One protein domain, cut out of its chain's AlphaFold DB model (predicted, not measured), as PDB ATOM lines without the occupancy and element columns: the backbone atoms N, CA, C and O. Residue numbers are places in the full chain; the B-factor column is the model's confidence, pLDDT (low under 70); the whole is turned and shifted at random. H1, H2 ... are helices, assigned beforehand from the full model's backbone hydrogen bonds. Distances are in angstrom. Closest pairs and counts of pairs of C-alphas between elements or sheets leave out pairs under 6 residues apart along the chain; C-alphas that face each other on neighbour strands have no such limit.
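AT A GLANCE: This is residues 2 to 105 of the 106 residues of an uncharacterized protein of Actinobacteria bacterium (UniProt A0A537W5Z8). Two long helices, H1 and H3, run opposite ways and overlap only in part, making a long rod with a small helical cluster at one end. Short H2 packs on the last residues of H1 near the other end; in the cluster H4 folds back over the last part of H3 and H5 crosses H3 nearly at a right angle. The printed part has 104 residues with five named helices, H1 to H5 in order, and no named strand: all helix. It is extended, with a radius of gyration of the C-alphas of 20.4 A and spans of 62 by 29 by 19 A.

HOW THE PARTS SIT: H1, residues 2 to 30, touches H3, residues 51 to 73, with residues 3 to 14 alone, opposite ways at a shallow tilt of 32 degrees, only just short of steep; their closest C-alphas, of Ala 4 and Ala 59, are 4.9 A apart. H1 touches H2, residues 35 to 41, with residues 25 to 29 alone, at a steep tilt of 55 degrees; the closest C-alphas, of Ala 25 and Ile 38, are 5.9 A apart. H2 and H3 are apart. H3, the hub, touches three helices. It forms a hairpin with H4, residues 78 to 85, at 37 degrees, only just steep; the closest C-alphas, of Val 68 and Leu 81, are 7.0 A apart. H5, residues 89 to 103, is about perpendicular to H3 at 87 degrees; the closest C-alphas, of Arg 65 and Met 95, are 5.4 A apart. H5 touches H4 too, at 81 degrees, the closest C-alphas, of Gly 82 and Arg 89, being 5.6 A apart. In H1, H3 and H4 every O i to N i+4 pair is within hydrogen-bond range; in H2 2 of 3 are, in H5 10 of 11.

IN THESE COORDINATES: H1 measures 42.3 A from C-alpha 2 at (52.195, 40.525, -18.276) to C-alpha 30. H3 measures 33.4 A, H5 21.7 A, H4 10.4 A and H2 10.0 A. H5 ends with C-alpha 103 at (39.873, 43.862, -2.057).

THE WHOLE: The C-alphas farthest apart, of Gly 32 and Gly 75, are 62.5 A apart. The printed part has no cut and no long link. Mean pLDDT of the printed part is 90.3; residue 100 and residues 102 to 105 are under 70.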
ATOM      1  N   GLY A   2      52.255  41.643 -17.308       84.06
ATOM      2  CA  GLY A   2      52.195  40.525 -18.276       84.06
ATOM      3  C   GLY A   2      50.907  40.415 -19.100       84.06
ATOM      4  O   GLY A   2      50.967  40.558 -20.312       84.06
ATOM      5  N   GLY A   3      49.733  40.325 -18.464       88.62
ATOM      6  CA  GLY A   3      48.470  40.157 -19.204       88.62
ATOM      7  C   GLY A   3      48.135  41.266 -20.217       88.62
ATOM      8  O   GLY A   3      47.524  40.983 -21.241       88.62
ATOM      9  N   ALA A   4      48.564  42.514 -19.984       90.25
ATOM     10  CA  ALA A   4      48.379  43.598 -20.958       90.25
ATOM     11  C   ALA A   4      49.372  43.494 -22.125       90.25
ATOM     12  O   ALA A   4      49.009  43.777 -23.262       90.25
ATOM     13  N   VAL A   5      50.605  43.057 -21.854       93.38
ATOM     14  CA  VAL A   5      51.617  42.800 -22.889       93.38
ATOM     15  C   VAL A   5      51.188  41.633 -23.777       93.38
ATOM     16  O   VAL A   5      51.288  41.724 -24.997       93.38
ATOM     17  N   ASP A   6      50.653  40.565 -23.192       93.88
ATOM     18  CA  ASP A   6      50.177  39.413 -23.957       93.88
ATOM     19  C   ASP A   6      48.948  39.762 -24.802       93.88
ATOM     20  O   ASP A   6      48.870  39.362 -25.962       93.88
ATOM     21  N   ALA A   7      48.019  40.563 -24.266       93.38
ATOM     22  CA  ALA A   7      46.885  41.067 -25.038       93.38
ATOM     23  C   ALA A   7      47.329  41.985 -26.192       93.38
ATOM     24  O   ALA A   7      46.812  41.864 -27.300       93.38
ATOM     25  N   LEU A   8      48.336  42.842 -25.976       93.88
ATOM     26  CA  LEU A   8      48.945  43.652 -27.041       93.88
ATOM     27  C   LEU A   8      49.563  42.782 -28.137       93.88
ATOM     28  O   LEU A   8      49.359  43.058 -29.315       93.88
ATOM     29  N   ARG A   9      50.287  41.720 -27.766       94.75
ATOM     30  CA  ARG A   9      50.871  40.777 -28.732       94.75
ATOM     31  C   ARG A   9      49.794  40.078 -29.559       94.75
ATOM     32  O   ARG A   9      49.924  40.025 -30.778       94.75
ATOM     33  N   ARG A  10      48.724  39.590 -28.919       93.06
ATOM     34  CA  ARG A  10      47.590  38.967 -29.623       93.06
ATOM     35  C   ARG A  10      46.898  39.947 -30.566       93.06
ATOM     36  O   ARG A  10      46.637  39.600 -31.711       93.06
ATOM     37  N   PHE A  11      46.656  41.178 -30.118       93.50
ATOM     38  CA  PHE A  11      46.054  42.212 -30.954       93.50
ATOM     39  C   PHE A  11      46.942  42.596 -32.146       93.50
ATOM     40  O   PHE A  11      46.443  42.731 -33.260       93.50
ATOM     41  N   ALA A  12      48.257  42.720 -31.941       94.25
ATOM     42  CA  ALA A  12      49.208  43.002 -33.014       94.25
ATOM     43  C   ALA A  12      49.240  41.877 -34.058       94.25
ATOM     44  O   ALA A  12      49.179  42.153 -35.252       94.25
ATOM     45  N   HIS A  13      49.271  40.618 -33.610       93.12
ATOM     46  CA  HIS A  13      49.204  39.461 -34.502       93.12
ATOM     47  C   HIS A  13      47.908  39.459 -35.324       93.12
ATOM     48  O   HIS A  13      47.960  39.386 -36.546       93.12
ATOM     49  N   HIS A  14      46.764  39.664 -34.671       91.00
ATOM     50  CA  HIS A  14      45.471  39.717 -35.348       91.00
ATOM     51  C   HIS A  14      45.349  40.891 -36.334       91.00
ATOM     52  O   HIS A  14      44.726  40.774 -37.388       91.00
ATOM     53  N   THR A  15      45.965  42.031 -36.015       92.00
ATOM     54  CA  THR A  15      46.012  43.184 -36.924       92.00
ATOM     55  C   THR A  15      46.813  42.849 -38.181       92.00
ATOM     56  O   THR A  15      46.397  43.234 -39.268       92.00
ATOM     57  N   ALA A  16      47.916  42.101 -38.060       93.31
ATOM     58  CA  ALA A  16      48.688  41.648 -39.217       93.31
ATOM     59  C   ALA A  16      47.866  40.710 -40.117       93.31
ATOM     60  O   ALA A  16      47.771  40.958 -41.314       93.31
ATOM     61  N   GLU A  17      47.184  39.714 -39.541       91.38
ATOM     62  CA  GLU A  17      46.286  38.820 -40.295       91.38
ATOM     63  C   GLU A  17      45.160  39.593 -40.999       91.38
ATOM     64  O   GLU A  17      44.801  39.304 -42.140       91.38
ATOM     65  N   THR A  18      44.610  40.603 -40.317       90.81
ATOM     66  CA  THR A  18      43.568  41.468 -40.874       90.81
ATOM     67  C   THR A  18      44.111  42.272 -42.052       90.81
ATOM     68  O   THR A  18      43.482  42.298 -43.101       90.81
ATOM     69  N   LEU A  19      45.286  42.892 -41.921       92.88
ATOM     70  CA  LEU A  19      45.910  43.640 -43.016       92.88
ATOM     71  C   LEU A  19      46.141  42.752 -44.244       92.88
ATOM     72  O   LEU A  19      45.742  43.131 -45.340       92.88
ATOM     73  N   GLU A  20      46.668  41.541 -44.055       93.56
ATOM     74  CA  GLU A  20      46.864  40.590 -45.155       93.56
ATOM     75  C   GLU A  20      45.545  40.203 -45.846       93.56
ATOM     76  O   GLU A  20      45.496  40.075 -47.071       93.56
ATOM     77  N   ALA A  21      44.459  40.026 -45.086       91.81
ATOM     78  CA  ALA A  21      43.133  39.763 -45.648       91.81
ATOM     79  C   ALA A  21      42.603  40.948 -46.471       91.81
ATOM     80  O   ALA A  21      42.019  40.754 -47.540       91.81
ATOM     81  N   PHE A  22      42.834  42.177 -46.004       93.75
ATOM     82  CA  PHE A  22      42.469  43.387 -46.739       93.75
ATOM     83  C   PHE A  22      43.294  43.558 -48.022       93.75
ATOM     84  O   PHE A  22      42.719  43.912 -49.051       93.75
ATOM     85  N   ASP A  23      44.590  43.241 -47.999       95.50
ATOM     86  CA  ASP A  23      45.445  43.279 -49.192       95.50
ATOM     87  C   ASP A  23      44.974  42.270 -50.253       95.50
ATOM     88  O   ASP A  23      44.842  42.610 -51.434       95.50
ATOM     89  N   ARG A  24      44.626  41.038 -49.847       94.94
ATOM     90  CA  ARG A  24      44.057  40.031 -50.763       94.94
ATOM     91  C   ARG A  24      42.717  40.482 -51.339       94.94
ATOM     92  O   ARG A  24      42.508  40.401 -52.551       94.94
ATOM     93  N   ALA A  25      41.832  41.015 -50.500       94.88
ATOM     94  CA  ALA A  25      40.552  41.559 -50.937       94.88
ATOM     95  C   ALA A  25      40.703  42.731 -51.920       94.88
ATOM     96  O   ALA A  25      39.939  42.820 -52.884       94.88
ATOM     97  N   ALA A  26      41.690  43.606 -51.710       95.44
ATOM     98  CA  ALA A  26      42.009  44.688 -52.633       95.44
ATOM     99  C   ALA A  26      42.437  44.137 -54.004       95.44
ATOM    100  O   ALA A  26      41.857  44.525 -55.019       95.44
ATOM    101  N   GLY A  27      43.335  43.145 -54.041       96.44
ATOM    102  CA  GLY A  27      43.735  42.479 -55.289       96.44
ATOM    103  C   GLY A  27      42.571  41.781 -56.013       96.44
ATOM    104  O   GLY A  27      42.427  41.869 -57.236       96.44
ATOM    105  N   MET A  28      41.662  41.138 -55.272       95.62
ATOM    106  CA  MET A  28      40.428  40.586 -55.850       95.62
ATOM    107  C   MET A  28      39.542  41.683 -56.446       95.62
ATOM    108  O   MET A  28      38.943  41.509 -57.508       95.62
ATOM    109  N   ARG A  29      39.451  42.835 -55.776       95.81
ATOM    110  CA  ARG A  29      38.641  43.954 -56.250       95.81
ATOM    111  C   ARG A  29      39.199  44.546 -57.541       95.81
ATOM    112  O   ARG A  29      38.417  44.830 -58.447       95.81
ATOM    113  N   GLU A  30      40.516  44.690 -57.636       97.50
ATOM    114  CA  GLU A  30      41.215  45.173 -58.833       97.50
ATOM    115  C   GLU A  30      41.007  44.255 -60.042       97.50
ATOM    116  O   GLU A  30      40.859  44.733 -61.164       97.50
ATOM    117  N   THR A  31      40.895  42.943 -59.817       97.00
ATOM    118  CA  THR A  31      40.579  41.960 -60.869       97.00
ATOM    119  C   THR A  31      39.079  41.837 -61.173       97.00
ATOM    120  O   THR A  31      38.668  41.003 -61.979       97.00
ATOM    121  N   GLY A  32      38.246  42.699 -60.577       97.88
ATOM    122  CA  GLY A  32      36.822  42.825 -60.888       97.88
ATOM    123  C   GLY A  32      35.884  41.987 -60.017       97.88
ATOM    124  O   GLY A  32      34.679  41.986 -60.279       97.88
ATOM    125  N   ALA A  33      36.377  41.321 -58.966       96.94
ATOM    126  CA  ALA A  33      35.522  40.556 -58.062       96.94
ATOM    127  C   ALA A  33      34.471  41.449 -57.378       96.94
ATOM    128  O   ALA A  33      34.716  42.615 -57.033       96.94
ATOM    129  N   SER A  34      33.281  40.889 -57.168       95.81
ATOM    130  CA  SER A  34      32.225  41.518 -56.375       95.81
ATOM    131  C   SER A  34      32.511  41.392 -54.878       95.81
ATOM    132  O   SER A  34      33.140  40.433 -54.435       95.81
ATOM    133  N   TYR A  35      31.970  42.306 -54.066       91.31
ATOM    134  CA  TYR A  35      32.085  42.209 -52.606       91.31
ATOM    135  C   TYR A  35      31.538  40.896 -52.045       91.31
ATOM    136  O   TYR A  35      32.088  40.394 -51.077       91.31
ATOM    137  N   ARG A  36      30.519  40.300 -52.680       93.31
ATOM    138  CA  ARG A  36      30.009  38.982 -52.289       93.31
ATOM    139  C   ARG A  36      31.087  37.902 -52.413       93.31
ATOM    140  O   ARG A  36      31.339  37.196 -51.444       93.31
ATOM    141  N   GLN A  37      31.756  37.829 -53.566       93.94
ATOM    142  CA  GLN A  37      32.851  36.877 -53.802       93.94
ATOM    143  C   GLN A  37      34.032  37.125 -52.858       93.94
ATOM    144  O   GLN A  37      34.640  36.178 -52.373       93.94
ATOM    145  N   ILE A  38      34.331  38.393 -52.564       93.94
ATOM    146  CA  ILE A  38      35.369  38.761 -51.598       93.94
ATOM    147  C   ILE A  38      34.992  38.270 -50.195       93.94
ATOM    148  O   ILE A  38      35.801  37.617 -49.554       93.94
ATOM    149  N   THR A  39      33.762  38.504 -49.727       90.56
ATOM    150  CA  THR A  39      33.321  38.074 -48.384       90.56
ATOM    151  C   THR A  39      33.184  36.559 -48.216       90.56
ATOM    152  O   THR A  39      33.164  36.068 -47.091       90.56
ATOM    153  N   GLU A  40      33.072  35.812 -49.318       90.50
ATOM    154  CA  GLU A  40      33.097  34.343 -49.307       90.50
ATOM    155  C   GLU A  40      34.516  33.796 -49.068       90.50
ATOM    156  O   GLU A  40      34.656  32.684 -48.563       90.50
ATOM    157  N   GLN A  41      35.557  34.571 -49.397       87.81
ATOM    158  CA  GLN A  41      36.965  34.170 -49.274       87.81
ATOM    159  C   GLN A  41      37.671  34.837 -48.086       87.81
ATOM    160  O   GLN A  41      38.455  34.193 -47.396       87.81
ATOM    161  N   GLU A  42      37.357  36.102 -47.809       88.00
ATOM    162  CA  GLU A  42      37.996  36.922 -46.784       88.00
ATOM    163  C   GLU A  42      36.976  37.406 -45.749       88.00
ATOM    164  O   GLU A  42      35.919  37.959 -46.071       88.00
ATOM    165  N   ARG A  43      37.312  37.271 -44.462       78.62
ATOM    166  CA  ARG A  43      36.504  37.832 -43.370       78.62
ATOM    167  C   ARG A  43      36.888  39.288 -43.120       78.62
ATOM    168  O   ARG A  43      37.693  39.584 -42.248       78.62
ATOM    169  N   LEU A  44      36.268  40.197 -43.868       78.81
ATOM    170  CA  LEU A  44      36.543  41.640 -43.781       78.81
ATOM    171  C   LEU A  44      35.746  42.386 -42.699       78.81
ATOM    172  O   LEU A  44      35.947  43.583 -42.492       78.81
ATOM    173  N   PHE A  45      34.824  41.712 -42.007       73.75
ATOM    174  CA  PHE A  45      34.072  42.315 -40.908       73.75
ATOM    175  C   PHE A  45      34.882  42.244 -39.617       73.75
ATOM    176  O   PHE A  45      34.992  41.187 -38.998       73.75
ATOM    177  N   ILE A  46      35.435  43.388 -39.218       73.44
ATOM    178  CA  ILE A  46      36.152  43.532 -37.952       73.44
ATOM    179  C   ILE A  46      35.125  43.752 -36.839       73.44
ATOM    180  O   ILE A  46      34.422  44.765 -36.820       73.44
ATOM    181  N   ASP A  47      35.044  42.807 -35.907       77.56
ATOM    182  CA  ASP A  47      34.254  42.962 -34.689       77.56
ATOM    183  C   ASP A  47      35.106  43.602 -33.584       77.56
ATOM    184  O   ASP A  47      36.076  43.023 -33.104       77.56
ATOM    185  N   PHE A  48      34.727  44.813 -33.170       78.12
ATOM    186  CA  PHE A  48      35.360  45.531 -32.059       78.12
ATOM    187  C   PHE A  48      34.692  45.251 -30.705       78.12
ATOM    188  O   PHE A  48      35.225  45.624 -29.660       78.12
ATOM    189  N   ALA A  49      33.509  44.638 -30.693       82.38
ATOM    190  CA  ALA A  49      32.801  44.286 -29.470       82.38
ATOM    191  C   ALA A  49      33.282  42.950 -28.886       82.38
ATOM    192  O   ALA A  49      32.979  42.650 -27.728       82.38
ATOM    193  N   SER A  50      34.050  42.163 -29.641       82.69
ATOM    194  CA  SER A  50      34.606  40.888 -29.197       82.69
ATOM    195  C   SER A  50      36.060  40.691 -29.652       82.69
ATOM    196  O   SER A  50      36.677  41.575 -30.247       82.69
ATOM    197  N   GLY A  51      36.648  39.553 -29.282       85.88
ATOM    198  CA  GLY A  51      37.961  39.140 -29.771       85.88
ATOM    199  C   GLY A  51      39.149  39.987 -29.280       85.88
ATOM    200  O   GLY A  51      39.081  40.625 -28.220       85.88
ATOM    201  N   PRO A  52      40.267  39.993 -30.036       88.75
ATOM    202  CA  PRO A  52      41.549  40.535 -29.580       88.75
ATOM    203  C   PRO A  52      41.522  42.017 -29.187       88.75
ATOM    204  O   PRO A  52      42.238  42.424 -28.272       88.75
ATOM    205  N   TYR A  53      40.683  42.834 -29.836       89.94
ATOM    206  CA  TYR A  53      40.542  44.250 -29.483       89.94
ATOM    207  C   TYR A  53      39.872  44.434 -28.116       89.94
ATOM    208  O   TYR A  53      40.371  45.187 -27.275       89.94
ATOM    209  N   LYS A  54      38.774  43.712 -27.858       91.62
ATOM    210  CA  LYS A  54      38.102  43.746 -26.555       91.62
ATOM    211  C   LYS A  54      39.025  43.244 -25.444       91.62
ATOM    212  O   LYS A  54      39.120  43.890 -24.402       91.62
ATOM    213  N   GLU A  55      39.739  42.142 -25.674       93.06
ATOM    214  CA  GLU A  55      40.720  41.621 -24.714       93.06
ATOM    215  C   GLU A  55      41.796  42.656 -24.368       93.06
ATOM    216  O   GLU A  55      42.137  42.838 -23.195       93.06
ATOM    217  N   LEU A  56      42.317  43.362 -25.377       94.38
ATOM    218  CA  LEU A  56      43.281  44.435 -25.178       94.38
ATOM    219  C   LEU A  56      42.689  45.573 -24.342       94.38
ATOM    220  O   LEU A  56      43.317  46.020 -23.376       94.38
ATOM    221  N   LEU A  57      41.483  46.031 -24.686       93.06
ATOM    222  CA  LEU A  57      40.807  47.108 -23.970       93.06
ATOM    223  C   LEU A  57      40.581  46.748 -22.497       93.06
ATOM    224  O   LEU A  57      40.858  47.566 -21.613       93.06
ATOM    225  N   ASP A  58      40.134  45.523 -22.223       92.81
ATOM    226  CA  ASP A  58      39.905  45.021 -20.869       92.81
ATOM    227  C   ASP A  58      41.226  44.929 -20.083       92.81
ATOM    228  O   ASP A  58      41.328  45.427 -18.952       92.81
ATOM    229  N   ALA A  59      42.281  44.379 -20.696       93.56
ATOM    230  CA  ALA A  59      43.591  44.225 -20.065       93.56
ATOM    231  C   ALA A  59      44.259  45.575 -19.745       93.56
ATOM    232  O   ALA A  59      44.781  45.769 -18.638       93.56
ATOM    233  N   VAL A  60      44.211  46.533 -20.678       92.50
ATOM    234  CA  VAL A  60      44.747  47.892 -20.487       92.50
ATOM    235  C   VAL A  60      43.919  48.666 -19.466       92.50
ATOM    236  O   VAL A  60      44.490  49.353 -18.619       92.50
ATOM    237  N   SER A  61      42.593  48.514 -19.466       91.56
ATOM    238  CA  SER A  61      41.725  49.129 -18.454       91.56
ATOM    239  C   SER A  61      42.046  48.611 -17.050       91.56
ATOM    240  O   SER A  61      42.156  49.392 -16.104       91.56
ATOM    241  N   GLY A  62      42.262  47.300 -16.901       91.38
ATOM    242  CA  GLY A  62      42.715  46.699 -15.645       91.38
ATOM    243  C   GLY A  62      44.095  47.198 -15.207       91.38
ATOM    244  O   GLY A  62      44.297  47.517 -14.034       91.38
ATOM    245  N   LEU A  63      45.046  47.317 -16.140       91.81
ATOM    246  CA  LEU A  63      46.368  47.883 -15.859       91.81
ATOM    247  C   LEU A  63      46.278  49.341 -15.398       91.81
ATOM    248  O   LEU A  63      46.848  49.671 -14.359       91.81
ATOM    249  N   ARG A  64      45.520  50.177 -16.113       92.50
ATOM    250  CA  ARG A  64      45.350  51.599 -15.800       92.50
ATOM    251  C   ARG A  64      44.788  51.803 -14.394       92.50
ATOM    252  O   ARG A  64      45.297  52.639 -13.656       92.50
ATOM    253  N   ARG A  65      43.797  51.008 -13.984       92.50
ATOM    254  CA  ARG A  65      43.246  51.061 -12.617       92.50
ATOM    255  C   ARG A  65      44.290  50.729 -11.554       92.50
ATOM    256  O   ARG A  65      44.377  51.435 -10.555       92.50
ATOM    257  N   ARG A  66      45.108  49.691 -11.771       92.88
ATOM    258  CA  ARG A  66      46.199  49.340 -10.843       92.88
ATOM    259  C   ARG A  66      47.244  50.448 -10.745       92.88
ATOM    260  O   ARG A  66      47.693  50.741  -9.647       92.88
ATOM    261  N   GLN A  67      47.590  51.082 -11.866       93.56
ATOM    262  CA  GLN A  67      48.511  52.221 -11.877       93.56
ATOM    263  C   GLN A  67      47.937  53.419 -11.114       93.56
ATOM    264  O   GLN A  67      48.632  53.995 -10.291       93.56
ATOM    265  N   VAL A  68      46.660  53.756 -11.328       96.06
ATOM    266  CA  VAL A  68      45.970  54.824 -10.582       96.06
ATOM    267  C   VAL A  68      45.957  54.545  -9.085       96.06
ATOM    268  O   VAL A  68      46.251  55.438  -8.300       96.06
ATOM    269  N   ALA A  69      45.638  53.310  -8.694       94.38
ATOM    270  CA  ALA A  69      45.647  52.891  -7.300       94.38
ATOM    271  C   ALA A  69      47.033  53.026  -6.661       94.38
ATOM    272  O   ALA A  69      47.136  53.632  -5.602       94.38
ATOM    273  N   ALA A  70      48.077  52.507  -7.314       95.44
ATOM    274  CA  ALA A  70      49.445  52.585  -6.809       95.44
ATOM    275  C   ALA A  70      49.914  54.039  -6.670       95.44
ATOM    276  O   ALA A  70      50.345  54.444  -5.600       95.44
ATOM    277  N   LEU A  71      49.721  54.861  -7.707       96.62
ATOM    278  CA  LEU A  71      50.109  56.272  -7.679       96.62
ATOM    279  C   LEU A  71      49.351  57.069  -6.606       96.62
ATOM    280  O   LEU A  71      49.914  57.984  -6.009       96.62
ATOM    281  N   TYR A  72      48.079  56.747  -6.359       96.56
ATOM    282  CA  TYR A  72      47.318  57.364  -5.274       96.56
ATOM    283  C   TYR A  72      47.857  56.959  -3.897       96.56
ATOM    284  O   TYR A  72      48.030  57.822  -3.037       96.56
ATOM    285  N   ASP A  73      48.159  55.670  -3.702       95.31
ATOM    286  CA  ASP A  73      48.759  55.156  -2.464       95.31
ATOM    287  C   ASP A  73      50.162  55.760  -2.224       95.31
ATOM    288  O   ASP A  73      50.547  56.005  -1.085       95.31
ATOM    289  N   GLU A  74      50.894  56.083  -3.296       97.31
ATOM    290  CA  GLU A  74      52.175  56.811  -3.288       97.31
ATOM    291  C   GLU A  74      52.021  58.330  -3.045       97.31
ATOM    292  O   GLU A  74      53.005  59.071  -3.033       97.31
ATOM    293  N   GLY A  75      50.795  58.820  -2.829       97.69
ATOM    294  CA  GLY A  75      50.510  60.203  -2.436       97.69
ATOM    295  C   GLY A  75      50.110  61.138  -3.578       97.69
ATOM    296  O   GLY A  75      49.908  62.336  -3.351       97.69
ATOM    297  N   MET A  76      49.952  60.639  -4.807       97.81
ATOM    298  CA  MET A  76      49.463  61.464  -5.910       97.81
ATOM    299  C   MET A  76      47.983  61.816  -5.709       97.81
ATOM    300  O   MET A  76      47.122  60.958  -5.538       97.81
ATOM    301  N   THR A  77      47.649  63.102  -5.785       96.81
ATOM    302  CA  THR A  77      46.262  63.559  -5.619       96.81
ATOM    303  C   THR A  77      45.386  63.201  -6.824       96.81
ATOM    304  O   THR A  77      45.854  63.139  -7.963       96.81
ATOM    305  N   MET A  78      44.065  63.118  -6.620       95.38
ATOM    306  CA  MET A  78      43.081  62.941  -7.708       95.38
ATOM    307  C   MET A  78      43.226  63.967  -8.835       95.38
ATOM    308  O   MET A  78      42.943  63.683  -9.995       95.38
ATOM    309  N   ALA A  79      43.637  65.191  -8.495       95.94
ATOM    310  CA  ALA A  79      43.831  66.259  -9.463       95.94
ATOM    311  C   ALA A  79      45.060  66.015 -10.349       95.94
ATOM    312  O   ALA A  79      44.997  66.248 -11.553       95.94
ATOM    313  N   GLN A  80      46.162  65.549  -9.756       97.38
ATOM    314  CA  GLN A  80      47.367  65.171 -10.494       97.38
ATOM    315  C   GLN A  80      47.102  63.946 -11.374       97.38
ATOM    316  O   GLN A  80      47.425  63.988 -12.557       97.38
ATOM    317  N   LEU A  81      46.421  62.927 -10.842       97.31
ATOM    318  CA  LEU A  81      46.013  61.736 -11.596       97.31
ATOM    319  C   LEU A  81      45.095  62.080 -12.775       97.31
ATOM    320  O   LEU A  81      45.307  61.599 -13.886       97.31
ATOM    321  N   GLY A  82      44.106  62.951 -12.556       96.06
ATOM    322  CA  GLY A  82      43.208  63.414 -13.614       96.06
ATOM    323  C   GLY A  82      43.952  64.136 -14.739       96.06
ATOM    324  O   GLY A  82      43.714  63.854 -15.911       96.06
ATOM    325  N   ARG A  83      44.915  65.006 -14.396       96.44
ATOM    326  CA  ARG A  83      45.773  65.671 -15.391       96.44
ATOM    327  C   ARG A  83      46.666  64.686 -16.141       96.44
ATOM    328  O   ARG A  83      46.725  64.761 -17.361       96.44
ATOM    329  N   LEU A  84      47.318  63.763 -15.432       95.19
ATOM    330  CA  LEU A  84      48.212  62.761 -16.022       95.19
ATOM    331  C   LEU A  84      47.493  61.889 -17.057       95.19
ATOM    332  O   LEU A  84      48.047  61.571 -18.102       95.19
ATOM    333  N   LEU A  85      46.256  61.497 -16.757       91.12
ATOM    334  CA  LEU A  85      45.489  60.568 -17.585       91.12
ATOM    335  C   LEU A  85      44.535  61.257 -18.565       91.12
ATOM    336  O   LEU A  85      43.872  60.563 -19.334       91.12
ATOM    337  N   GLY A  86      44.438  62.588 -18.529       95.25
ATOM    338  CA  GLY A  86      43.487  63.346 -19.343       95.25
ATOM    339  C   GLY A  86      42.027  63.017 -19.017       95.25
ATOM    340  O   GLY A  86      41.185  62.986 -19.911       95.25
ATOM    341  N   VAL A  87      41.716  62.723 -17.751       94.44
ATOM    342  CA  VAL A  87      40.360  62.360 -17.308       94.44
ATOM    343  C   VAL A  87      39.897  63.204 -16.125       94.44
ATOM    344  O   VAL A  87      40.681  63.804 -15.390       94.44
ATOM    345  N   THR A  88      38.584  63.238 -15.916       95.69
ATOM    346  CA  THR A  88      37.976  63.988 -14.815       95.69
ATOM    347  C   THR A  88      38.262  63.341 -13.459       95.69
ATOM    348  O   THR A  88      38.480  62.132 -13.355       95.69
ATOM    349  N   ARG A  89      38.171  64.134 -12.380       93.88
ATOM    350  CA  ARG A  89      38.261  63.623 -10.999       93.88
ATOM    351  C   ARG A  89      37.230  62.525 -10.709       93.88
ATOM    352  O   ARG A  89      37.566  61.557 -10.039       93.88
ATOM    353  N   GLN A  90      36.010  62.645 -11.242       94.44
ATOM    354  CA  GLN A  90      34.961  61.622 -11.113       94.44
ATOM    355  C   GLN A  90      35.415  60.279 -11.692       94.44
ATOM    356  O   GLN A  90      35.234  59.238 -11.072       94.44
ATOM    357  N   ARG A  91      36.072  60.300 -12.857       93.56
ATOM    358  CA  ARG A  91      36.571  59.080 -13.492       93.56
ATOM    359  C   ARG A  91      37.712  58.437 -12.704       93.56
ATOM    360  O   ARG A  91      37.786  57.215 -12.659       93.56
ATOM    361  N   ILE A  92      38.553  59.237 -12.043       96.06
ATOM    362  CA  ILE A  92      39.557  58.719 -11.100       96.06
ATOM    363  C   ILE A  92      38.887  58.074  -9.879       96.06
ATOM    364  O   ILE A  92      39.286  56.981  -9.484       96.06
ATOM    365  N   ALA A  93      37.850  58.703  -9.314       93.88
ATOM    366  CA  ALA A  93      37.119  58.151  -8.173       93.88
ATOM    367  C   ALA A  93      36.543  56.758  -8.484       93.88
ATOM    368  O   ALA A  93      36.788  55.825  -7.724       93.88
ATOM    369  N   VAL A  94      35.904  56.591  -9.648       93.56
ATOM    370  CA  VAL A  94      35.390  55.286 -10.114       93.56
ATOM    371  C   VAL A  94      36.507  54.239 -10.214       93.56
ATOM    372  O   VAL A  94      36.352  53.111  -9.752       93.56
ATOM    373  N   MET A  95      37.670  54.600 -10.771       92.88
ATOM    374  CA  MET A  95      38.804  53.669 -10.893       92.88
ATOM    375  C   MET A  95      39.324  53.177  -9.535       92.88
ATOM    376  O   MET A  95      39.774  52.033  -9.431       92.88
ATOM    377  N   LEU A  96      39.267  54.029  -8.508       92.25
ATOM    378  CA  LEU A  96      39.700  53.706  -7.149       92.25
ATOM    379  C   LEU A  96      38.631  52.968  -6.338       92.25
ATOM    380  O   LEU A  96      38.968  52.120  -5.515       92.25
ATOM    381  N   GLU A  97      37.352  53.243  -6.575       87.62
ATOM    382  CA  GLU A  97      36.237  52.545  -5.929       87.62
ATOM    383  C   GLU A  97      36.197  51.062  -6.321       87.62
ATOM    384  O   GLU A  97      36.102  50.186  -5.462       87.62
ATOM    385  N   GLU A  98      36.421  50.753  -7.598       74.31
ATOM    386  CA  GLU A  98      36.516  49.366  -8.053       74.31
ATOM    387  C   GLU A  98      37.700  48.589  -7.438       74.31
ATOM    388  O   GLU A  98      37.648  47.361  -7.349       74.31
ATOM    389  N   LYS A  99      38.793  49.264  -7.036       71.31
ATOM    390  CA  LYS A  99      39.886  48.625  -6.273       71.31
ATOM    391  C   LYS A  99      39.346  48.149  -4.928       71.31
ATOM    392  O   LYS A  99      39.539  46.988  -4.596       71.31
ATOM    393  N   ARG A 100      38.635  49.036  -4.221       69.56
ATOM    394  CA  ARG A 100      38.071  48.781  -2.892       69.56
ATOM    395  C   ARG A 100      37.138  47.573  -2.907       69.56
ATOM    396  O   ARG A 100      37.293  46.697  -2.069       69.56
ATOM    397  N   ASN A 101      36.262  47.482  -3.909       73.06
ATOM    398  CA  ASN A 101      35.321  46.366  -4.040       73.06
ATOM    399  C   ASN A 101      36.009  45.027  -4.352       73.06
ATOM    400  O   ASN A 101      35.559  44.002  -3.860       73.06
ATOM    401  N   ARG A 102      37.113  45.019  -5.117       65.50
ATOM    402  CA  ARG A 102      37.893  43.791  -5.366       65.50
ATOM    403  C   ARG A 102      38.638  43.304  -4.122       65.50
ATOM    404  O   ARG A 102      38.684  42.108  -3.897       65.50
ATOM    405  N   SER A 103      39.172  44.211  -3.305       61.50
ATOM    406  CA  SER A 103      39.873  43.862  -2.057       61.50
ATOM    407  C   SER A 103      38.955  43.472  -0.889       61.50
ATOM    408  O   SER A 103      39.462  43.026   0.129       61.50
ATOM    409  N   SER A 104      37.635  43.654  -1.009       60.53
ATOM    410  CA  SER A 104      36.649  43.200  -0.010       60.53
ATOM    411  C   SER A 104      36.030  41.835  -0.348       60.53
ATOM    412  O   SER A 104      35.138  41.383   0.365       60.53
ATOM    413  N   SER A 105      36.415  41.225  -1.474       55.09
ATOM    414  CA  SER A 105      35.943  39.902  -1.921       55.09
ATOM    415  C   SER A 105      37.031  38.820  -1.875       55.09
ATOM    416  O   SER A 105      36.751  37.692  -2.271       55.09
TER     417      SER A 105